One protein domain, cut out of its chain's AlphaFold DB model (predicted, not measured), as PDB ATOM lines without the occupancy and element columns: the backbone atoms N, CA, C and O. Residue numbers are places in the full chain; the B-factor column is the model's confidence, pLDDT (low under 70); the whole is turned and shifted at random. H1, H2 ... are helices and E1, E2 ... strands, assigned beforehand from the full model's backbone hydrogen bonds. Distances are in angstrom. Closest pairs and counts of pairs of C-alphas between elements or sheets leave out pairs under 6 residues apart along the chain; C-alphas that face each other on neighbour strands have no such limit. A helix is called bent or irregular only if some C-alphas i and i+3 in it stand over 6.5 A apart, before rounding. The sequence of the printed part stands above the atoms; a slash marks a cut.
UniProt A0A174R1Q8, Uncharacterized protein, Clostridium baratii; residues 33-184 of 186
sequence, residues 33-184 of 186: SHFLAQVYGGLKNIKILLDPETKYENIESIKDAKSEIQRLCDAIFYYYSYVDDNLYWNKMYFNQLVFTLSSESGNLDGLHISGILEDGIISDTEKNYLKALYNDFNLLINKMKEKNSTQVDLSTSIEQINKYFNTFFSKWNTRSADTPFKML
ATOM      1  N   SER A  33      33.608 -58.016 -44.194       84.25
ATOM      2  CA  SER A  33      32.682 -56.940 -44.564       84.25
ATOM      3  C   SER A  33      31.534 -56.824 -43.559       84.25
ATOM      4  O   SER A  33      31.254 -55.745 -43.032       84.25
ATOM      5  N   HIS A  34      30.931 -57.961 -43.205       86.50
ATOM      6  CA  HIS A  34      29.866 -58.016 -42.216       86.50
ATOM      7  C   HIS A  34      30.331 -57.547 -40.825       86.50
ATOM      8  O   HIS A  34      29.639 -56.747 -40.194       86.50
ATOM      9  N   PHE A  35      31.520 -57.963 -40.377       86.19
ATOM     10  CA  PHE A  35      32.145 -57.479 -39.142       86.19
ATOM     11  C   PHE A  35      32.320 -55.955 -39.139       86.19
ATOM     12  O   PHE A  35      31.861 -55.281 -38.214       86.19
ATOM     13  N   LEU A  36      32.930 -55.396 -40.189       85.62
ATOM     14  CA  LEU A  36      33.166 -53.954 -40.305       85.62
ATOM     15  C   LEU A  36      31.858 -53.159 -40.268       85.62
ATOM     16  O   LEU A  36      31.782 -52.127 -39.599       85.62
ATOM     17  N   ALA A  37      30.814 -53.658 -40.933       86.50
ATOM     18  CA  ALA A  37      29.491 -53.047 -40.910       86.50
ATOM     19  C   ALA A  37      28.870 -53.054 -39.502       86.50
ATOM     20  O   ALA A  37      28.318 -52.036 -39.079       86.50
ATOM     21  N   GLN A  38      28.986 -54.160 -38.755       87.31
ATOM     22  CA  GLN A  38      28.482 -54.236 -37.380       87.31
ATOM     23  C   GLN A  38      29.226 -53.292 -36.434       87.31
ATOM     24  O   GLN A  38      28.582 -52.587 -35.652       87.31
ATOM     25  N   VAL A  39      30.558 -53.246 -36.523       88.12
ATOM     26  CA  VAL A  39      31.386 -52.345 -35.710       88.12
ATOM     27  C   VAL A  39      31.023 -50.895 -35.992       88.12
ATOM     28  O   VAL A  39      30.723 -50.136 -35.072       88.12
ATOM     29  N   TYR A  40      30.987 -50.517 -37.268       89.25
ATOM     30  CA  TYR A  40      30.628 -49.166 -37.676       89.25
ATOM     31  C   TYR A  40      29.210 -48.781 -37.229       89.25
ATOM     32  O   TYR A  40      29.001 -47.681 -36.713       89.25
ATOM     33  N   GLY A  41      28.242 -49.691 -37.382       90.69
ATOM     34  CA  GLY A  41      26.870 -49.498 -36.915       90.69
ATOM     35  C   GLY A  41      26.795 -49.272 -35.404       90.69
ATOM     36  O   GLY A  41      26.163 -48.313 -34.969       90.69
ATOM     37  N   GLY A  42      27.507 -50.088 -34.621       92.06
ATOM     38  CA  GLY A  42      27.576 -49.943 -33.166       92.06
ATOM     39  C   GLY A  42      28.165 -48.603 -32.735       92.06
ATOM     40  O   GLY A  42      27.559 -47.876 -31.953       92.06
ATOM     41  N   LEU A  43      29.299 -48.209 -33.321       92.19
ATOM     42  CA  LEU A  43      29.916 -46.907 -33.048       92.19
ATOM     43  C   LEU A  43      28.977 -45.740 -33.386       92.19
ATOM     44  O   LEU A  43      28.889 -44.773 -32.629       92.19
ATOM     45  N   LYS A  44      28.246 -45.826 -34.504       93.12
ATOM     46  CA  LYS A  44      27.267 -44.804 -34.894       93.12
ATOM     47  C   LYS A  44      26.123 -44.696 -33.881       93.12
ATOM     48  O   LYS A  44      25.732 -43.578 -33.555       93.12
ATOM     49  N   ASN A  45      25.613 -45.820 -33.386       94.94
ATOM     50  CA  ASN A  45      24.564 -45.837 -32.367       94.94
ATOM     51  C   ASN A  45      25.053 -45.205 -31.060       94.94
ATOM     52  O   ASN A  45      24.391 -44.312 -30.539       94.94
ATOM     53  N   ILE A  46      26.250 -45.579 -30.597       94.06
ATOM     54  CA  ILE A  46      26.881 -44.981 -29.410       94.06
ATOM     55  C   ILE A  46      27.013 -43.466 -29.578       94.06
ATOM     56  O   ILE A  46      26.625 -42.713 -28.691       94.06
ATOM     57  N   LYS A  47      27.497 -43.003 -30.737       92.81
ATOM     58  CA  LYS A  47      27.607 -41.570 -31.031       92.81
ATOM     59  C   LYS A  47      26.262 -40.849 -30.891       92.81
ATOM     60  O   LYS A  47      26.231 -39.763 -30.329       92.81
ATOM     61  N   ILE A  48      25.178 -41.418 -31.419       93.62
ATOM     62  CA  ILE A  48      23.837 -40.816 -31.333       93.62
ATOM     63  C   ILE A  48      23.373 -40.744 -29.875       93.62
ATOM     64  O   ILE A  48      22.839 -39.726 -29.449       93.62
ATOM     65  N   LEU A  49      23.585 -41.812 -29.107       95.31
ATOM     66  CA  LEU A  49      23.173 -41.902 -27.704       95.31
ATOM     67  C   LEU A  49      23.985 -40.980 -26.784       95.31
ATOM     68  O   LEU A  49      23.479 -40.527 -25.762       95.31
ATOM     69  N   LEU A  50      25.221 -40.662 -27.165       93.44
ATOM     70  CA  LEU A  50      26.101 -39.739 -26.449       93.44
ATOM     71  C   LEU A  50      26.127 -38.330 -27.065       93.44
ATOM     72  O   LEU A  50      27.046 -37.558 -26.800       93.44
ATOM     73  N   ASP A  51      25.147 -37.984 -27.901       94.38
ATOM     74  CA  ASP A  51      25.125 -36.691 -28.577       94.38
ATOM     75  C   ASP A  51      24.946 -35.522 -27.585       94.38
ATOM     76  O   ASP A  51      24.008 -35.540 -26.775       94.38
ATOM     77  N   PRO A  52      25.816 -34.494 -27.645       88.38
ATOM     78  CA  PRO A  52      25.810 -33.388 -26.705       88.38
ATOM     79  C   PRO A  52      24.710 -32.369 -26.818       88.38
ATOM     80  O   PRO A  52      24.455 -31.653 -25.852       88.38
ATOM     81  N   GLU A  53      24.039 -32.318 -27.950       88.12
ATOM     82  CA  GLU A  53      22.950 -31.380 -28.153       88.12
ATOM     83  C   GLU A  53      21.617 -31.975 -27.699       88.12
ATOM     84  O   GLU A  53      20.655 -31.241 -27.483       88.12
ATOM     85  N   THR A  54      21.535 -33.306 -27.567       83.56
ATOM     86  CA  THR A  54      20.234 -33.982 -27.495       83.56
ATOM     87  C   THR A  54      20.129 -35.160 -26.528       83.56
ATOM     88  O   THR A  54      19.006 -35.462 -26.116       83.56
ATOM     89  N   LYS A  55      21.222 -35.862 -26.185       88.94
ATOM     90  CA  LYS A  55      21.125 -37.191 -25.551       88.94
ATOM     91  C   LYS A  55      22.015 -37.443 -24.338       88.94
ATOM     92  O   LYS A  55      21.497 -38.045 -23.406       88.94
ATOM     93  N   TYR A  56      23.284 -37.017 -24.283       82.50
ATOM     94  CA  TYR A  56      24.172 -37.535 -23.219       82.50
ATOM     95  C   TYR A  56      23.749 -37.139 -21.797       82.50
ATOM     96  O   TYR A  56      24.126 -37.823 -20.858       82.50
ATOM     97  N   GLU A  57      22.973 -36.069 -21.606       86.12
ATOM     98  CA  GLU A  57      22.457 -35.703 -20.274       86.12
ATOM     99  C   GLU A  57      21.249 -36.554 -19.838       86.12
ATOM    100  O   GLU A  57      20.776 -36.452 -18.708       86.12
ATOM    101  N   ASN A  58      20.731 -37.411 -20.718       91.25
ATOM    102  CA  ASN A  58      19.652 -38.333 -20.411       91.25
ATOM    103  C   ASN A  58      20.227 -39.667 -19.906       91.25
ATOM    104  O   ASN A  58      20.870 -40.403 -20.653       91.25
ATOM    105  N   ILE A  59      19.926 -40.006 -18.649       90.56
ATOM    106  CA  ILE A  59      20.367 -41.247 -17.990       90.56
ATOM    107  C   ILE A  59      20.007 -42.498 -18.804       90.56
ATOM    108  O   ILE A  59      20.811 -43.421 -18.891       90.56
ATOM    109  N   GLU A  60      18.826 -42.537 -19.426       92.94
ATOM    110  CA  GLU A  60      18.418 -43.674 -20.254       92.94
ATOM    111  C   GLU A  60      19.286 -43.782 -21.510       92.94
ATOM    112  O   GLU A  60      19.745 -44.864 -21.855       92.94
ATOM    113  N   SER A  61      19.627 -42.650 -22.133       93.56
ATOM    114  CA  SER A  61      20.553 -42.641 -23.274       93.56
ATOM    115  C   SER A  61      21.962 -43.106 -22.882       93.56
ATOM    116  O   SER A  61      22.608 -43.800 -23.666       93.56
ATOM    117  N   ILE A  62      22.427 -42.812 -21.661       93.00
ATOM    118  CA  ILE A  62      23.695 -43.353 -21.137       93.00
ATOM    119  C   ILE A  62      23.602 -44.870 -20.917       93.00
ATOM    120  O   ILE A  62      24.525 -45.597 -21.293       93.00
ATOM    121  N   LYS A  63      22.501 -45.375 -20.348       93.44
ATOM    122  CA  LYS A  63      22.282 -46.823 -20.161       93.44
ATOM    123  C   LYS A  63      22.219 -47.574 -21.491       93.44
ATOM    124  O   LYS A  63      22.804 -48.654 -21.621       93.44
ATOM    125  N   ASP A  64      21.568 -46.989 -22.487       95.12
ATOM    126  CA  ASP A  64      21.529 -47.525 -23.843       95.12
ATOM    127  C   ASP A  64      22.926 -47.511 -24.475       95.12
ATOM    128  O   ASP A  64      23.350 -48.507 -25.063       95.12
ATOM    129  N   ALA A  65      23.694 -46.427 -24.300       94.50
ATOM    130  CA  ALA A  65      25.071 -46.345 -24.786       94.50
ATOM    131  C   ALA A  65      25.967 -47.406 -24.132       94.50
ATOM    132  O   ALA A  65      26.728 -48.078 -24.830       94.50
ATOM    133  N   LYS A  66      25.845 -47.612 -22.813       93.88
ATOM    134  CA  LYS A  66      26.515 -48.699 -22.083       93.88
ATOM    135  C   LYS A  66      26.188 -50.058 -22.710       93.88
ATOM    136  O   LYS A  66      27.098 -50.841 -22.985       93.88
ATOM    137  N   SER A  67      24.907 -50.326 -22.947       94.81
ATOM    138  CA  SER A  67      24.439 -51.589 -23.530       94.81
ATOM    139  C   SER A  67      24.987 -51.803 -24.942       94.81
ATOM    140  O   SER A  67      25.425 -52.902 -25.282       94.81
ATOM    141  N   GLU A  68      25.048 -50.748 -25.752       95.12
ATOM    142  CA  GLU A  68      25.585 -50.806 -27.111       95.12
ATOM    143  C   GLU A  68      27.112 -51.003 -27.140       95.12
ATOM    144  O   GLU A  68      27.623 -51.753 -27.975       95.12
ATOM    145  N   ILE A  69      27.849 -50.399 -26.200       92.31
ATOM    146  CA  ILE A  69      29.291 -50.640 -26.021       92.31
ATOM    147  C   ILE A  69      29.540 -52.097 -25.617       92.31
ATOM    148  O   ILE A  69      30.434 -52.734 -26.178       92.31
ATOM    149  N   GLN A  70      28.736 -52.649 -24.702       91.69
ATOM    150  CA  GLN A  70      28.830 -54.061 -24.327       91.69
ATOM    151  C   GLN A  70      28.541 -54.973 -25.528       91.69
ATOM    152  O   GLN A  70      29.318 -55.882 -25.813       91.69
ATOM    153  N   ARG A  71      27.485 -54.682 -26.297       91.25
ATOM    154  CA  ARG A  71      27.146 -55.430 -27.515       91.25
ATOM    155  C   ARG A  71      28.284 -55.405 -28.536       91.25
ATOM    156  O   ARG A  71      28.577 -56.428 -29.154       91.25
ATOM    157  N   LEU A  72      28.936 -54.255 -28.714       89.56
ATOM    158  CA  LEU A  72      30.092 -54.113 -29.599       89.56
ATOM    159  C   LEU A  72      31.295 -54.926 -29.101       89.56
ATOM    160  O   LEU A  72      31.956 -55.587 -29.901       89.56
ATOM    161  N   CYS A  73      31.553 -54.910 -27.792       87.19
ATOM    162  CA  CYS A  73      32.583 -55.731 -27.160       87.19
ATOM    163  C   CYS A  73      32.358 -57.227 -27.428       87.19
ATOM    164  O   CYS A  73      33.282 -57.933 -27.839       87.19
ATOM    165  N   ASP A  74      31.124 -57.698 -27.246       84.12
ATOM    166  CA  ASP A  74      30.761 -59.092 -27.490       84.12
ATOM    167  C   ASP A  74      30.886 -59.445 -28.976       84.12
ATOM    168  O   ASP A  74      31.463 -60.477 -29.314       84.12
ATOM    169  N   ALA A  75      30.431 -58.570 -29.880       81.56
ATOM    170  CA  ALA A  75      30.586 -58.769 -31.319       81.56
ATOM    171  C   ALA A  75      32.064 -58.937 -31.704       81.56
ATOM    172  O   ALA A  75      32.422 -59.923 -32.344       81.56
ATOM    173  N   ILE A  76      32.942 -58.032 -31.262       81.19
ATOM    174  CA  ILE A  76      34.389 -58.111 -31.519       81.19
ATOM    175  C   ILE A  76      34.967 -59.445 -31.032       81.19
ATOM    176  O   ILE A  76      35.726 -60.084 -31.761       81.19
ATOM    177  N   PHE A  77      34.558 -59.901 -29.847       77.50
ATOM    178  CA  PHE A  77      34.964 -61.198 -29.314       77.50
ATOM    179  C   PHE A  77      34.497 -62.372 -30.189       77.50
ATOM    180  O   PHE A  77      35.281 -63.272 -30.473       77.50
ATOM    181  N   TYR A  78      33.248 -62.367 -30.660       72.62
ATOM    182  CA  TYR A  78      32.749 -63.435 -31.530       72.62
ATOM    183  C   TYR A  78      33.453 -63.462 -32.891       72.62
ATOM    184  O   TYR A  78      33.744 -64.546 -33.395       72.62
ATOM    185  N   TYR A  79      33.753 -62.303 -33.487       73.38
ATOM    186  CA  TYR A  79      34.379 -62.233 -34.814       73.38
ATOM    187  C   TYR A  79      35.862 -62.607 -34.839       73.38
ATOM    188  O   TYR A  79      36.326 -63.051 -35.892       73.38
ATOM    189  N   TYR A  80      36.575 -62.500 -33.709       67.81
ATOM    190  CA  TYR A  80      37.948 -63.001 -33.555       67.81
ATOM    191  C   TYR A  80      38.093 -64.422 -34.118       67.81
ATOM    192  O   TYR A  80      38.912 -64.671 -34.992       67.81
ATOM    193  N   SER A  81      37.185 -65.320 -33.734       62.38
ATOM    194  CA  SER A  81      37.210 -66.737 -34.119       62.38
ATOM    195  C   SER A  81      36.978 -67.008 -35.614       62.38
ATOM    196  O   SER A  81      37.048 -68.159 -36.047       62.38
ATOM    197  N   TYR A  82      36.614 -65.994 -36.407       64.00
ATOM    198  CA  TYR A  82      36.135 -66.191 -37.777       64.00
ATOM    199  C   TYR A  82      36.775 -65.297 -38.830       64.00
ATOM    200  O   TYR A  82      36.635 -65.640 -40.007       64.00
ATOM    201  N   VAL A  83      37.394 -64.177 -38.444       65.06
ATOM    202  CA  VAL A  83      37.906 -63.157 -39.374       65.06
ATOM    203  C   VAL A  83      39.430 -63.053 -39.328       65.06
ATOM    204  O   VAL A  83      40.031 -62.969 -40.395       65.06
ATOM    205  N   ASP A  84      40.051 -63.076 -38.145       64.75
ATOM    206  CA  ASP A  84      41.512 -63.015 -37.979       64.75
ATOM    207  C   ASP A  84      41.906 -63.385 -36.536       64.75
ATOM    208  O   ASP A  84      41.416 -62.764 -35.588       64.75
ATOM    209  N   ASP A  85      42.837 -64.328 -36.370       58.38
ATOM    210  CA  ASP A  85      43.371 -64.755 -35.064       58.38
ATOM    211  C   ASP A  85      44.214 -63.659 -34.370       58.38
ATOM    212  O   ASP A  85      44.660 -63.829 -33.238       58.38
ATOM    213  N   ASN A  86      44.450 -62.517 -35.029       57.50
ATOM    214  CA  ASN A  86      45.158 -61.359 -34.474       57.50
ATOM    215  C   ASN A  86      44.224 -60.209 -34.066       57.50
ATOM    216  O   ASN A  86      44.696 -59.104 -33.774       57.50
ATOM    217  N   LEU A  87      42.901 -60.407 -34.066       59.28
ATOM    218  CA  LEU A  87      41.966 -59.407 -33.544       59.28
ATOM    219  C   LEU A  87      42.193 -59.284 -32.027       59.28
ATOM    220  O   LEU A  87      41.834 -60.164 -31.252       59.28
ATOM    221  N   TYR A  88      42.894 -58.229 -31.609       56.97
ATOM    222  CA  TYR A  88      43.442 -58.139 -30.255       56.97
ATOM    223  C   TYR A  88      42.329 -58.212 -29.201       56.97
ATOM    224  O   TYR A  88      41.265 -57.604 -29.354       56.97
ATOM    225  N   TRP A  89      42.591 -58.924 -28.102       58.25
ATOM    226  CA  TRP A  89      41.680 -59.044 -26.962       58.25
ATOM    227  C   TRP A  89      41.565 -57.686 -26.242       58.25
ATOM    228  O   TRP A  89      42.199 -57.437 -25.222       58.25
ATOM    229  N   ASN A  90      40.718 -56.796 -26.765       57.97
ATOM    230  CA  ASN A  90      40.409 -55.477 -26.194       57.97
ATOM    231  C   ASN A  90      39.230 -55.506 -25.209       57.97
ATOM    232  O   ASN A  90      38.796 -54.458 -24.734       57.97
ATOM    233  N   LYS A  91      38.725 -56.698 -24.858       58.62
ATOM    234  CA  LYS A  91      37.621 -56.878 -23.898       58.62
ATOM    235  C   LYS A  91      37.885 -56.165 -22.574       58.62
ATOM    236  O   LYS A  91      36.973 -55.587 -22.000       58.62
ATOM    237  N   MET A  92      39.141 -56.162 -22.124       57.94
ATOM    238  CA  MET A  92      39.535 -55.463 -20.905       57.94
ATOM    239  C   MET A  92      39.220 -53.966 -20.998       57.94
ATOM    240  O   MET A  92      38.562 -53.463 -20.102       57.94
ATOM    241  N   TYR A  93      39.574 -53.300 -22.104       76.44
ATOM    242  CA  TYR A  93      39.336 -51.866 -22.312       76.44
ATOM    243  C   TYR A  93      37.857 -51.510 -22.511       76.44
ATOM    244  O   TYR A  93      37.379 -50.515 -21.968       76.44
ATOM    245  N   PHE A  94      37.104 -52.339 -23.242       82.12
ATOM    246  CA  PHE A  94      35.656 -52.157 -23.374       82.12
ATOM    247  C   PHE A  94      34.941 -52.282 -22.028       82.12
ATOM    248  O   PHE A  94      34.091 -51.451 -21.718       82.12
ATOM    249  N   ASN A  95      35.317 -53.266 -21.207       80.94
ATOM    250  CA  ASN A  95      34.745 -53.434 -19.875       80.94
ATOM    251  C   ASN A  95      34.967 -52.191 -19.000       80.94
ATOM    252  O   ASN A  95      34.064 -51.831 -18.253       80.94
ATOM    253  N   GLN A  96      36.114 -51.505 -19.115       80.62
ATOM    254  CA  GLN A  96      36.358 -50.263 -18.362       80.62
ATOM    255  C   GLN A  96      35.376 -49.160 -18.784       80.62
ATOM    256  O   GLN A  96      34.797 -48.496 -17.928       80.62
ATOM    257  N   LEU A  97      35.114 -48.997 -20.088       86.44
ATOM    258  CA  LEU A  97      34.109 -48.042 -20.575       86.44
ATOM    259  C   LEU A  97      32.687 -48.416 -20.141       86.44
ATOM    260  O   LEU A  97      31.945 -47.553 -19.681       86.44
ATOM    261  N   VAL A  98      32.309 -49.694 -20.249       88.56
ATOM    262  CA  VAL A  98      30.993 -50.194 -19.808       88.56
ATOM    263  C   VAL A  98      30.793 -49.946 -18.318       88.56
ATOM    264  O   VAL A  98      29.725 -49.498 -17.901       88.56
ATOM    265  N   PHE A  99      31.829 -50.212 -17.526       85.06
ATOM    266  CA  PHE A  99      31.840 -49.926 -16.103       85.06
ATOM    267  C   PHE A  99      31.719 -48.420 -15.846       85.06
ATOM    268  O   PHE A  99      30.927 -48.007 -15.002       85.06
ATOM    269  N   THR A 100      32.419 -47.591 -16.631       85.25
ATOM    270  CA  THR A 100      32.351 -46.129 -16.500       85.25
ATOM    271  C   THR A 100      30.936 -45.603 -16.625       85.25
ATOM    272  O   THR A 100      30.515 -44.767 -15.837       85.25
ATOM    273  N   LEU A 101      30.194 -46.127 -17.592       88.56
ATOM    274  CA  LEU A 101      28.823 -45.725 -17.889       88.56
ATOM    275  C   LEU A 101      27.781 -46.468 -17.032       88.56
ATOM    276  O   LEU A 101      26.594 -46.463 -17.357       88.56
ATOM    277  N   SER A 102      28.209 -47.171 -15.982       85.00
ATOM    278  CA  SER A 102      27.328 -47.936 -15.102       85.00
ATOM    279  C   SER A 102      26.834 -47.121 -13.907       85.00
ATOM    280  O   SER A 102      27.365 -46.059 -13.587       85.00
ATOM    281  N   SER A 103      25.809 -47.652 -13.241       75.75
ATOM    282  CA  SER A 103      25.323 -47.178 -11.943       75.75
ATOM    283  C   SER A 103      25.989 -47.901 -10.769       75.75
ATOM    284  O   SER A 103      25.429 -47.936  -9.679       75.75
ATOM    285  N   GLU A 104      27.110 -48.582 -11.005       79.25
ATOM    286  CA  GLU A 104      27.781 -49.426 -10.020       79.25
ATOM    287  C   GLU A 104      29.113 -48.800  -9.598       79.25
ATOM    288  O   GLU A 104      29.751 -48.073 -10.364       79.25
ATOM    289  N   SER A 105      29.549 -49.134  -8.386       77.62
ATOM    290  CA  SER A 105      30.924 -48.963  -7.926       77.62
ATOM    291  C   SER A 105      31.571 -50.326  -7.673       77.62
ATOM    292  O   SER A 105      30.902 -51.325  -7.395       77.62
ATOM    293  N   GLY A 106      32.887 -50.416  -7.851       73.94
ATOM    294  CA  GLY A 106      33.570 -51.702  -7.920       73.94
ATOM    295  C   GLY A 106      35.077 -51.586  -8.080       73.94
ATOM    296  O   GLY A 106      35.623 -50.504  -8.265       73.94
ATOM    297  N   ASN A 107      35.760 -52.727  -7.992       74.31
ATOM    298  CA  ASN A 107      37.213 -52.784  -8.102       74.31
ATOM    299  C   ASN A 107      37.627 -53.208  -9.513       74.31
ATOM    300  O   ASN A 107      37.275 -54.300  -9.963       74.31
ATOM    301  N   LEU A 108      38.423 -52.379 -10.182       72.25
ATOM    302  CA  LEU A 108      38.974 -52.645 -11.507       72.25
ATOM    303  C   LEU A 108      40.461 -52.278 -11.508       72.25
ATOM    304  O   LEU A 108      40.842 -51.183 -11.106       72.25
ATOM    305  N   ASP A 109      41.314 -53.220 -11.914       68.12
ATOM    306  CA  ASP A 109      42.777 -53.051 -11.962       68.12
ATOM    307  C   ASP A 109      43.424 -52.581 -10.647       68.12
ATOM    308  O   ASP A 109      44.424 -51.861 -10.644       68.12
ATOM    309  N   GLY A 110      42.859 -53.013  -9.513       68.56
ATOM    310  CA  GLY A 110      43.347 -52.671  -8.174       68.56
ATOM    311  C   GLY A 110      42.919 -51.286  -7.676       68.56
ATOM    312  O   GLY A 110      43.393 -50.858  -6.627       68.56
ATOM    313  N   LEU A 111      42.031 -50.602  -8.400       68.81
ATOM    314  CA  LEU A 111      41.442 -49.322  -8.017       68.81
ATOM    315  C   LEU A 111      39.956 -49.516  -7.727       68.81
ATOM    316  O   LEU A 111      39.280 -50.242  -8.455       68.81
ATOM    317  N   HIS A 112      39.450 -48.859  -6.685       75.31
ATOM    318  CA  HIS A 112      38.011 -48.729  -6.489       75.31
ATOM    319  C   HIS A 112      37.493 -47.570  -7.341       75.31
ATOM    320  O   HIS A 112      38.055 -46.472  -7.301       75.31
ATOM    321  N   ILE A 113      36.456 -47.830  -8.126       74.31
ATOM    322  CA  ILE A 113      35.951 -46.943  -9.165       74.31
ATOM    323  C   ILE A 113      34.434 -46.805  -9.011       74.31
ATOM    324  O   ILE A 113      33.739 -47.811  -8.893       74.31
ATOM    325  N   SER A 114      33.939 -45.571  -9.072       78.44
ATOM    326  CA  SER A 114      32.513 -45.214  -9.113       78.44
ATOM    327  C   SER A 114      32.055 -44.900 -10.536       78.44
ATOM    328  O   SER A 114      32.658 -44.043 -11.171       78.44
ATOM    329  N   GLY A 115      31.010 -45.549 -11.051       83.88
ATOM    330  CA  GLY A 115      30.419 -45.216 -12.353       83.88
ATOM    331  C   GLY A 115      29.699 -43.859 -12.370       83.88
ATOM    332  O   GLY A 115      29.230 -43.386 -11.339       83.88
ATOM    333  N   ILE A 116      29.554 -43.252 -13.554       87.00
ATOM    334  CA  ILE A 116      28.964 -41.903 -13.719       87.00
ATOM    335  C   ILE A 116      27.454 -41.822 -13.443       87.00
ATOM    336  O   ILE A 116      26.844 -40.766 -13.587       87.00
ATOM    337  N   LEU A 117      26.812 -42.963 -13.176       86.31
ATOM    338  CA  LEU A 117      25.395 -43.046 -12.824       86.31
ATOM    339  C   LEU A 117      25.187 -43.506 -11.372       86.31
ATOM    340  O   LEU A 117      24.053 -43.822 -11.017       86.31
ATOM    341  N   GLU A 118      26.243 -43.613 -10.554       83.44
ATOM    342  CA  GLU A 118      26.162 -44.137  -9.178       83.44
ATOM    343  C   GLU A 118      25.199 -43.322  -8.299       83.44
ATOM    344  O   GLU A 118      24.368 -43.897  -7.597       83.44
ATOM    345  N   ASP A 119      25.267 -41.992  -8.362       83.12
ATOM    346  CA  ASP A 119      24.413 -41.085  -7.582       83.12
ATOM    347  C   ASP A 119      23.146 -40.635  -8.338       83.12
ATOM    348  O   ASP A 119      22.311 -39.906  -7.799       83.12
ATOM    349  N   GLY A 120      22.980 -41.094  -9.583       82.88
ATOM    350  CA  GLY A 120      21.862 -40.748 -10.458       82.88
ATOM    351  C   GLY A 120      21.860 -39.302 -10.963       82.88
ATOM    352  O   GLY A 120      20.865 -38.895 -11.568       82.88
ATOM    353  N   ILE A 121      22.923 -38.519 -10.744       86.12
ATOM    354  CA  ILE A 121      23.022 -37.116 -11.164       86.12
ATOM    355  C   ILE A 121      24.336 -36.895 -11.913       86.12
ATOM    356  O   ILE A 121      25.414 -37.007 -11.355       86.12
ATOM    357  N   ILE A 122      24.249 -36.465 -13.173       87.06
ATOM    358  CA  ILE A 122      25.440 -36.218 -13.994       87.06
ATOM    359  C   ILE A 122      26.042 -34.849 -13.641       87.06
ATOM    360  O   ILE A 122      25.495 -33.799 -13.999       87.06
ATOM    361  N   SER A 123      27.186 -34.856 -12.968       86.00
ATOM    362  CA  SER A 123      27.990 -33.680 -12.623       86.00
ATOM    363  C   SER A 123      28.680 -33.049 -13.838       86.00
ATOM    364  O   SER A 123      28.926 -33.706 -14.848       86.00
ATOM    365  N   ASP A 124      29.098 -31.783 -13.733       86.00
ATOM    366  CA  ASP A 124      29.815 -31.081 -14.815       86.00
ATOM    367  C   ASP A 124      31.098 -31.803 -15.265       86.00
ATOM    368  O   ASP A 124      31.476 -31.751 -16.438       86.00
ATOM    369  N   THR A 125      31.762 -32.516 -14.350       84.19
ATOM    370  CA  THR A 125      32.955 -33.311 -14.680       84.19
ATOM    371  C   THR A 125      32.583 -34.522 -15.537       84.19
ATOM    372  O   THR A 125      33.232 -34.782 -16.550       84.19
ATOM    373  N   GLU A 126      31.495 -35.216 -15.204       86.88
ATOM    374  CA  GLU A 126      30.988 -36.347 -15.989       86.88
ATOM    375  C   GLU A 126      30.443 -35.893 -17.346       86.88
ATOM    376  O   GLU A 126      30.659 -36.569 -18.351       86.88
ATOM    377  N   LYS A 127      29.831 -34.705 -17.426       88.44
ATOM    378  CA  LYS A 127      29.443 -34.093 -18.708       88.44
ATOM    379  C   LYS A 127      30.655 -33.847 -19.604       88.44
ATOM    380  O   LYS A 127      30.625 -34.169 -20.794       88.44
ATOM    381  N   ASN A 128      31.740 -33.310 -19.045       87.06
ATOM    382  CA  ASN A 128      32.983 -33.096 -19.787       87.06
ATOM    383  C   ASN A 128      33.585 -34.417 -20.279       87.06
ATOM    384  O   ASN A 128      33.997 -34.497 -21.439       87.06
ATOM    385  N   TYR A 129      33.561 -35.459 -19.446       87.12
ATOM    386  CA  TYR A 129      33.964 -36.804 -19.845       87.12
ATOM    387  C   TYR A 129      33.123 -37.341 -21.005       87.12
ATOM    388  O   TYR A 129      33.671 -37.734 -22.034       87.12
ATOM    389  N   LEU A 130      31.793 -37.309 -20.883       90.38
ATOM    390  CA  LEU A 130      30.870 -37.790 -21.914       90.38
ATOM    391  C   LEU A 130      31.066 -37.050 -23.239       90.38
ATOM    392  O   LEU A 130      31.094 -37.671 -24.302       90.38
ATOM    393  N   LYS A 131      31.284 -35.734 -23.183       90.56
ATOM    394  CA  LYS A 131      31.587 -34.914 -24.359       90.56
ATOM    395  C   LYS A 131      32.923 -35.292 -25.003       90.56
ATOM    396  O   LYS A 131      33.011 -35.370 -26.231       90.56
ATOM    397  N   ALA A 132      33.966 -35.523 -24.209       89.38
ATOM    398  CA  ALA A 132      35.257 -35.981 -24.716       89.38
ATOM    399  C   ALA A 132      35.145 -37.379 -25.349       89.38
ATOM    400  O   ALA A 132      35.623 -37.589 -26.468       89.38
ATOM    401  N   LEU A 133      34.420 -38.293 -24.702       90.62
ATOM    402  CA  LEU A 133      34.137 -39.636 -25.201       90.62
ATOM    403  C   LEU A 133      33.367 -39.600 -26.529       90.62
ATOM    404  O   LEU A 133      33.762 -40.266 -27.488       90.62
ATOM    405  N   TYR A 134      32.328 -38.766 -26.633       92.69
ATOM    406  CA  TYR A 134      31.597 -38.515 -27.879       92.69
ATOM    407  C   TYR A 134      32.528 -38.054 -29.010       92.69
ATOM    408  O   TYR A 134      32.487 -38.595 -30.121       92.69
ATOM    409  N   ASN A 135      33.393 -37.074 -28.735       92.19
ATOM    410  CA  ASN A 135      34.327 -36.544 -29.726       92.19
ATOM    411  C   ASN A 135      35.301 -37.620 -30.215       92.19
ATOM    412  O   ASN A 135      35.526 -37.745 -31.421       92.19
ATOM    413  N   ASP A 136      35.840 -38.431 -29.308       91.50
ATOM    414  CA  ASP A 136      36.767 -39.501 -29.663       91.50
ATOM    415  C   ASP A 136      36.085 -40.653 -30.414       91.50
ATOM    416  O   ASP A 136      36.668 -41.180 -31.368       91.50
ATOM    417  N   PHE A 137      34.832 -40.993 -30.093       92.12
ATOM    418  CA  PHE A 137      34.039 -41.911 -30.917       92.12
ATOM    419  C   PHE A 137      33.806 -41.349 -32.320       92.12
ATOM    420  O   PHE A 137      33.947 -42.068 -33.310       92.12
ATOM    421  N   ASN A 138      33.509 -40.054 -32.443       92.31
ATOM    422  CA  ASN A 138      33.346 -39.407 -33.742       92.31
ATOM    423  C   ASN A 138      34.649 -39.434 -34.565       92.31
ATOM    424  O   ASN A 138      34.615 -39.704 -35.768       92.31
ATOM    425  N   LEU A 139      35.805 -39.223 -33.929       92.06
ATOM    426  CA  LEU A 139      37.113 -39.369 -34.573       92.06
ATOM    427  C   LEU A 139      37.381 -40.813 -35.013       92.06
ATOM    428  O   LEU A 139      37.862 -41.023 -36.127       92.06
ATOM    429  N   LEU A 140      37.054 -41.803 -34.179       91.44
ATOM    430  CA  LEU A 140      37.188 -43.223 -34.513       91.44
ATOM    431  C   LEU A 140      36.326 -43.598 -35.729       91.44
ATOM    432  O   LEU A 140      36.835 -44.191 -36.679       91.44
ATOM    433  N   ILE A 141      35.060 -43.171 -35.748       91.75
ATOM    434  CA  ILE A 141      34.146 -43.353 -36.885       91.75
ATOM    435  C   ILE A 141      34.738 -42.748 -38.161       91.75
ATOM    436  O   ILE A 141      34.700 -43.377 -39.215       91.75
ATOM    437  N   ASN A 142      35.301 -41.540 -38.083       90.88
ATOM    438  CA  ASN A 142      35.879 -40.870 -39.246       90.88
ATOM    439  C   ASN A 142      37.138 -41.567 -39.778       90.88
ATOM    440  O   ASN A 142      37.360 -41.541 -40.983       90.88
ATOM    441  N   LYS A 143      37.927 -42.232 -38.923       89.81
ATOM    442  CA  LYS A 143      39.065 -43.062 -39.364       89.81
ATOM    443  C   LYS A 143      38.633 -44.320 -40.122       89.81
ATOM    444  O   LYS A 143      39.405 -44.827 -40.926       89.81
ATOM    445  N   MET A 144      37.428 -44.825 -39.854       87.75
ATOM    446  CA  MET A 144      36.872 -46.021 -40.501       87.75
ATOM    447  C   MET A 144      36.108 -45.720 -41.799       87.75
ATOM    448  O   MET A 144      35.664 -46.646 -42.473       87.75
ATOM    449  N   LYS A 145      35.902 -44.445 -42.136       88.38
ATOM    450  CA  LYS A 145      35.197 -44.021 -43.350       88.38
ATOM    451  C   LYS A 145      36.169 -43.728 -44.478       88.38
ATOM    452  O   LYS A 145      37.270 -43.233 -44.250       88.38
ATOM    453  N   GLU A 146      35.688 -43.891 -45.705       80.06
ATOM    454  CA  GLU A 146      36.341 -43.273 -46.852       80.06
ATOM    455  C   GLU A 146      36.237 -41.746 -46.756       80.06
ATOM    456  O   GLU A 146      35.246 -41.181 -46.272       80.06
ATOM    457  N   LYS A 147      37.263 -41.054 -47.254       75.44
ATOM    458  CA  LYS A 147      37.287 -39.592 -47.286       75.44
ATOM    459  C   LYS A 147      36.063 -39.080 -48.060       75.44
ATOM    460  O   LYS A 147      35.939 -39.333 -49.252       75.44
ATOM    461  N   ASN A 148      35.195 -38.326 -47.378       74.38
ATOM    462  CA  ASN A 148      33.931 -37.770 -47.889       74.38
ATOM    463  C   ASN A 148      32.773 -38.773 -48.104       74.38
ATOM    464  O   ASN A 148      31.814 -38.436 -48.796       74.38
ATOM    465  N   SER A 149      32.809 -39.962 -47.492       77.69
ATOM    466  CA  SER A 149      31.705 -40.936 -47.535       77.69
ATOM    467  C   SER A 149      30.958 -41.045 -46.200       77.69
ATOM    468  O   SER A 149      31.503 -40.808 -45.119       77.69
ATOM    469  N   THR A 150      29.681 -41.429 -46.258       78.38
ATOM    470  CA  THR A 150      28.886 -41.822 -45.078       78.38
ATOM    471  C   THR A 150      28.962 -43.323 -44.791       78.38
ATOM    472  O   THR A 150      28.406 -43.781 -43.786       78.38
ATOM    473  N   GLN A 151      29.652 -44.076 -45.648       80.81
ATOM    474  CA  GLN A 151      29.824 -45.521 -45.565       80.81
ATOM    475  C   GLN A 151      31.204 -45.889 -45.001       80.81
ATOM    476  O   GLN A 151      32.151 -45.104 -45.070       80.81
ATOM    477  N   VAL A 152      31.285 -47.077 -44.398       83.88
ATOM    478  CA  VAL A 152      32.535 -47.647 -43.879       83.88
ATOM    479  C   VAL A 152      33.433 -48.087 -45.040       83.88
ATOM    480  O   VAL A 152      32.944 -48.665 -46.008       83.88
ATOM    481  N   ASP A 153      34.736 -47.832 -44.936       84.75
ATOM    482  CA  ASP A 153      35.725 -48.316 -45.896       84.75
ATOM    483  C   ASP A 153      35.943 -49.826 -45.691       84.75
ATOM    484  O   ASP A 153      36.657 -50.256 -44.779       84.75
ATOM    485  N   LEU A 154      35.319 -50.642 -46.544       81.00
ATOM    486  CA  LEU A 154      35.419 -52.105 -46.501       81.00
ATOM    487  C   LEU A 154      36.808 -52.626 -46.907       81.00
ATOM    488  O   LEU A 154      37.145 -53.787 -46.632       81.00
ATOM    489  N   SER A 155      37.635 -51.782 -47.531       81.56
ATOM    490  CA  SER A 155      39.024 -52.115 -47.838       81.56
ATOM    491  C   SER A 155      39.905 -52.104 -46.585       81.56
ATOM    492  O   SER A 155      40.891 -52.843 -46.542       81.56
ATOM    493  N   THR A 156      39.495 -51.390 -45.523       83.12
ATOM    494  CA  THR A 156      40.232 -51.303 -44.251       83.12
ATOM    495  C   THR A 156      40.616 -52.688 -43.740       83.12
ATOM    496  O   THR A 156      39.773 -53.568 -43.555       83.12
ATOM    497  N   SER A 157      41.909 -52.915 -43.532       80.75
ATOM    498  CA  SER A 157      42.433 -54.170 -42.980       80.75
ATOM    499  C   SER A 157      42.103 -54.312 -41.491       80.75
ATOM    500  O   SER A 157      41.943 -53.319 -40.782       80.75
ATOM    501  N   ILE A 158      42.046 -55.549 -40.988       80.06
ATOM    502  CA  ILE A 158      41.868 -55.804 -39.549       80.06
ATOM    503  C   ILE A 158      42.997 -55.171 -38.728       80.06
ATOM    504  O   ILE A 158      42.739 -54.594 -37.676       80.06
ATOM    505  N   GLU A 159      44.230 -55.175 -39.239       82.06
ATOM    506  CA  GLU A 159      45.365 -54.498 -38.607       82.06
ATOM    507  C   GLU A 159      45.124 -52.987 -38.436       82.06
ATOM    508  O   GLU A 159      45.361 -52.429 -37.362       82.06
ATOM    509  N   GLN A 160      44.591 -52.316 -39.462       86.31
ATOM    510  CA  GLN A 160      44.229 -50.899 -39.370       86.31
ATOM    511  C   GLN A 160      43.110 -50.662 -38.350       86.31
ATOM    512  O   GLN A 160      43.205 -49.723 -37.561       86.31
ATOM    513  N   ILE A 161      42.096 -51.533 -38.309       85.00
ATOM    514  CA  ILE A 161      41.035 -51.471 -37.293       85.00
ATOM    515  C   ILE A 161      41.621 -51.609 -35.888       85.00
ATOM    516  O   ILE A 161      41.357 -50.761 -35.032       85.00
ATOM    517  N   ASN A 162      42.475 -52.608 -35.661       82.38
ATOM    518  CA  ASN A 162      43.171 -52.803 -34.391       82.38
ATOM    519  C   ASN A 162      43.959 -51.548 -34.001       82.38
ATOM    520  O   ASN A 162      43.862 -51.081 -32.869       82.38
ATOM    521  N   LYS A 163      44.682 -50.935 -34.945       86.44
ATOM    522  CA  LYS A 163      45.416 -49.687 -34.705       86.44
ATOM    523  C   LYS A 163      44.493 -48.537 -34.297       86.44
ATOM    524  O   LYS A 163      44.841 -47.764 -33.398       86.44
ATOM    525  N   TYR A 164      43.328 -48.404 -34.929       88.75
ATOM    526  CA  TYR A 164      42.354 -47.364 -34.590       88.75
ATOM    527  C   TYR A 164      41.799 -47.542 -33.178       88.75
ATOM    528  O   TYR A 164      41.832 -46.586 -32.399       88.75
ATOM    529  N   PHE A 165      41.369 -48.756 -32.826       87.25
ATOM    530  CA  PHE A 165      40.869 -49.065 -31.486       87.25
ATOM    531  C   PHE A 165      41.956 -48.958 -30.419       87.25
ATOM    532  O   PHE A 165      41.708 -48.360 -29.379       87.25
ATOM    533  N   ASN A 166      43.177 -49.425 -30.680       83.81
ATOM    534  CA  ASN A 166      44.291 -49.280 -29.738       83.81
ATOM    535  C   ASN A 166      44.602 -47.803 -29.468       83.81
ATOM    536  O   ASN A 166      44.803 -47.412 -28.323       83.81
ATOM    537  N   THR A 167      44.577 -46.961 -30.508       85.75
ATOM    538  CA  THR A 167      44.748 -45.510 -30.339       85.75
ATOM    539  C   THR A 167      43.632 -44.925 -29.476       85.75
ATOM    540  O   THR A 167      43.902 -44.126 -28.586       85.75
ATOM    541  N   PHE A 168      42.382 -45.321 -29.722       88.19
ATOM    542  CA  PHE A 168      41.236 -44.869 -28.938       88.19
ATOM    543  C   PHE A 168      41.358 -45.297 -27.465       88.19
ATOM    544  O   PHE A 168      41.357 -44.447 -26.581       88.19
ATOM    545  N   PHE A 169      41.565 -46.585 -27.192       84.75
ATOM    546  CA  PHE A 169      41.638 -47.114 -25.827       84.75
ATOM    547  C   PHE A 169      42.881 -46.683 -25.051       84.75
ATOM    548  O   PHE A 169      42.821 -46.595 -23.829       84.75
ATOM    549  N   SER A 170      43.979 -46.335 -25.729       80.88
ATOM    550  CA  SER A 170      45.159 -45.775 -25.054       80.88
ATOM    551  C   SER A 170      44.854 -44.487 -24.277       80.88
ATOM    552  O   SER A 170      45.530 -44.206 -23.292       80.88
ATOM    553  N   LYS A 171      43.815 -43.739 -24.678       81.19
ATOM    554  CA  LYS A 171      43.345 -42.531 -23.983       81.19
ATOM    555  C   LYS A 171      42.431 -42.825 -22.796       81.19
ATOM    556  O   LYS A 171      42.434 -42.082 -21.823       81.19
ATOM    557  N   TRP A 172      41.651 -43.899 -22.883       79.81
ATOM    558  CA  TRP A 172      40.577 -44.221 -21.935       79.81
ATOM    559  C   TRP A 172      40.954 -45.297 -20.918       79.81
ATOM    560  O   TRP A 172      40.094 -45.834 -20.226       79.81
ATOM    561  N   ASN A 173      42.243 -45.621 -20.824       68.06
ATOM    562  CA  ASN A 173      42.768 -46.448 -19.748       68.06
ATOM    563  C   ASN A 173      42.364 -45.842 -18.389       68.06
ATOM    564  O   ASN A 173      42.452 -44.630 -18.213       68.06
ATOM    565  N   THR A 174      41.993 -46.684 -17.420       61.19
ATOM    566  CA  THR A 174      41.626 -46.323 -16.031       61.19
ATOM    567  C   THR A 174      42.654 -45.468 -15.283       61.19
ATOM    568  O   THR A 174      42.367 -44.963 -14.202       61.19
ATOM    569  N   ARG A 175      43.857 -45.298 -15.837       57.34
ATOM    570  CA  ARG A 175      44.925 -44.432 -15.316       57.34
ATOM    571  C   ARG A 175      45.028 -43.069 -16.010       57.34
ATOM    572  O   ARG A 175      45.968 -42.331 -15.721       57.34
ATOM    573  N   SER A 176      44.141 -42.741 -16.951       62.03
ATOM    574  CA  SER A 176      44.165 -41.446 -17.632       62.03
ATOM    575  C   SER A 176      43.486 -40.362 -16.792       62.03
ATOM    576  O   SER A 176      42.492 -40.609 -16.106       62.03
ATOM    577  N   ALA A 177      44.036 -39.147 -16.861       60.53
ATOM    578  CA  ALA A 177      43.525 -37.979 -16.140       60.53
ATOM    579  C   ALA A 177      42.113 -37.564 -16.585       60.53
ATOM    580  O   ALA A 177      41.454 -36.800 -15.888       60.53
ATOM    581  N   ASP A 178      41.664 -38.069 -17.733       60.06
ATOM    582  CA  ASP A 178      40.371 -37.739 -18.312       60.06
ATOM    583  C   ASP A 178      39.247 -38.632 -17.772       60.06
ATOM    584  O   ASP A 178      38.086 -38.344 -18.035       60.06
ATOM    585  N   THR A 179      39.542 -39.704 -17.027       65.00
ATOM    586  CA  THR A 179      38.490 -40.571 -16.475       65.00
ATOM    587  C   THR A 179      37.737 -39.874 -15.323       65.00
ATOM    588  O   THR A 179      38.368 -39.288 -14.445       65.00
ATOM    589  N   PRO A 180      36.388 -39.922 -15.279       64.62
ATOM    590  CA  PRO A 180      35.560 -39.115 -14.371       64.62
ATOM    591  C   PRO A 180      35.460 -39.737 -12.972       64.62
ATOM    592  O   PRO A 180      34.633 -39.346 -12.152       64.62
ATOM    593  N   PHE A 181      36.264 -40.758 -12.711       68.75
ATOM    594  CA  PHE A 181      36.123 -41.612 -11.558       68.75
ATOM    595  C   PHE A 181      36.721 -40.996 -10.310       68.75
ATOM    596  O   PHE A 181      37.853 -40.512 -10.306       68.75
ATOM    597  N   LYS A 182      35.986 -41.105  -9.207       59.56
ATOM    598  CA  LYS A 182      36.527 -40.834  -7.880       59.56
ATOM    599  C   LYS A 182      37.213 -42.099  -7.381       59.56
ATOM    600  O   LYS A 182      36.556 -43.111  -7.161       59.56
ATOM    601  N   MET A 183      38.531 -42.044  -7.192       59.91
ATOM    602  CA  MET A 183      39.211 -43.056  -6.389       59.91
ATOM    603  C   MET A 183      38.710 -42.907  -4.954       59.91
ATOM    604  O   MET A 183      38.981 -41.889  -4.314       59.91
ATOM    605  N   LEU A 184      37.976 -43.896  -4.444       55.44
ATOM    606  CA  LEU A 184      37.707 -43.948  -3.012       55.44
ATOM    607  C   LEU A 184      39.017 -44.345  -2.323       55.44
ATOM    608  O   LEU A 184      39.439 -45.500  -2.368       55.44
TER     609      LEU A 184
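What this domain is: This is residues 33 to 184 of the 186 residues of an uncharacterized protein of Clostridium baratii (UniProt A0A174R1Q8). Look first for a bundle of five helices in two layers: H1, H2 and H3 stand side by side in one layer, and H4 and H5 make the other, H4 packed on H1 and H5 near H3 without clearly touching it. The small strand hairpin E1 E2 sits at one end of the bundle, near the last residues of H3, and the link of residues 144 to 157, which joins H4 to H5, makes the turn at the other end. The printed part has 152 residues with five named helices and two named strands, in the order H1 H2 H3 E1 E2 H4 H5, and its class is mostly helix; the sheet E1 - E2 is antiparallel. The whole is compact, with a radius of gyration of the C-alphas of 15.3 A, and the C-alphas span 44 by 35 by 23 A.

Where its parts are: Find C-alpha 33 at (32.682, -56.940, -44.564); from there H1 runs through residues 33 to 49, 24.5 A from first to last C-alpha. H2, residues 59 to 83, is the longest helix at 35.3 A; begin at C-alpha 59, (20.367, -41.247, -17.990). It is neither bent nor irregular, but only just: C-alphas 78 and 81 are 6.1 A apart. H3 follows with residues 91 to 100, 14.1 A long. Then come the strands, E1 with residues 105 to 108, 9.5 A, and E2 with residues 111 to 114, 9.9 A. H4 takes residues 124 to 143 and covers 28.8 A. H5, residues 158 to 171, covers 20.5 A and ends at C-alpha 171, (43.345, -42.531, -23.983).

How they stand to each other: Start with H1 and H2, a helical hairpin: they touch at a shallow tilt of 12 degrees, opposite ways, and their closest C-alphas, of Ile 46 and Ala 65, are 5.1 A apart. H2 and H3 form the next helical hairpin, at a shallow tilt of 4 degrees, opposite ways; H2 touches H3 with its residues 66 to 77 alone, and the closest C-alphas, of Lys 66 and Val 98, are 5.2 A apart. H1 and H3 are apart. Past H3, compare the C-alphas of Thr 100 and Ser 114, the closest of H3 and E2, 7.4 A apart. E1 and E2 form an antiparallel hairpin, with 151 degrees between their directions; N 106 and O 113 are within hydrogen-bond range at 2.9 A, and so are N 113 and O 106 at 2.8 A. Residues 134 to 141 of H4 touch residues 40 to 47 of H1, at a shallow tilt of 28 degrees, opposite ways; the closest C-alphas are those of Lys 47 and Tyr 134, 5.9 A apart. H4 and H5 are a helical hairpin at a shallow tilt of 18 degrees, opposite ways, touching through residues 136 to 143 and 164 to 168 alone; the C-alphas of Leu 140 and Tyr 164 come closest, at 6.6 A. H5 and H3 are close but not clearly touching, at a steep tilt of 39 degrees, the same way; their closest C-alphas, of Tyr 93 and Phe 169, are 6.3 A apart. In H1, H3 and H4 every O i to N i+4 pair is within hydrogen-bond range; in H2 it is 19 of 21 and in H5 9 of 10.

The domain as a whole: The two C-alphas farthest apart, those of Ser 155 and Leu 184, are 45.6 A from each other. The printed part has no cut. The link from H4 to H5, 14 residues, is long. The mean pLDDT of the printed part is 81.6; look for values under 70 at residues 80 to 92, of which 80 to 83 belong to H2 and 91 to 92 to H3, at residues 109 to 111, of which 111 belongs to E2, and at residues 173 to 184.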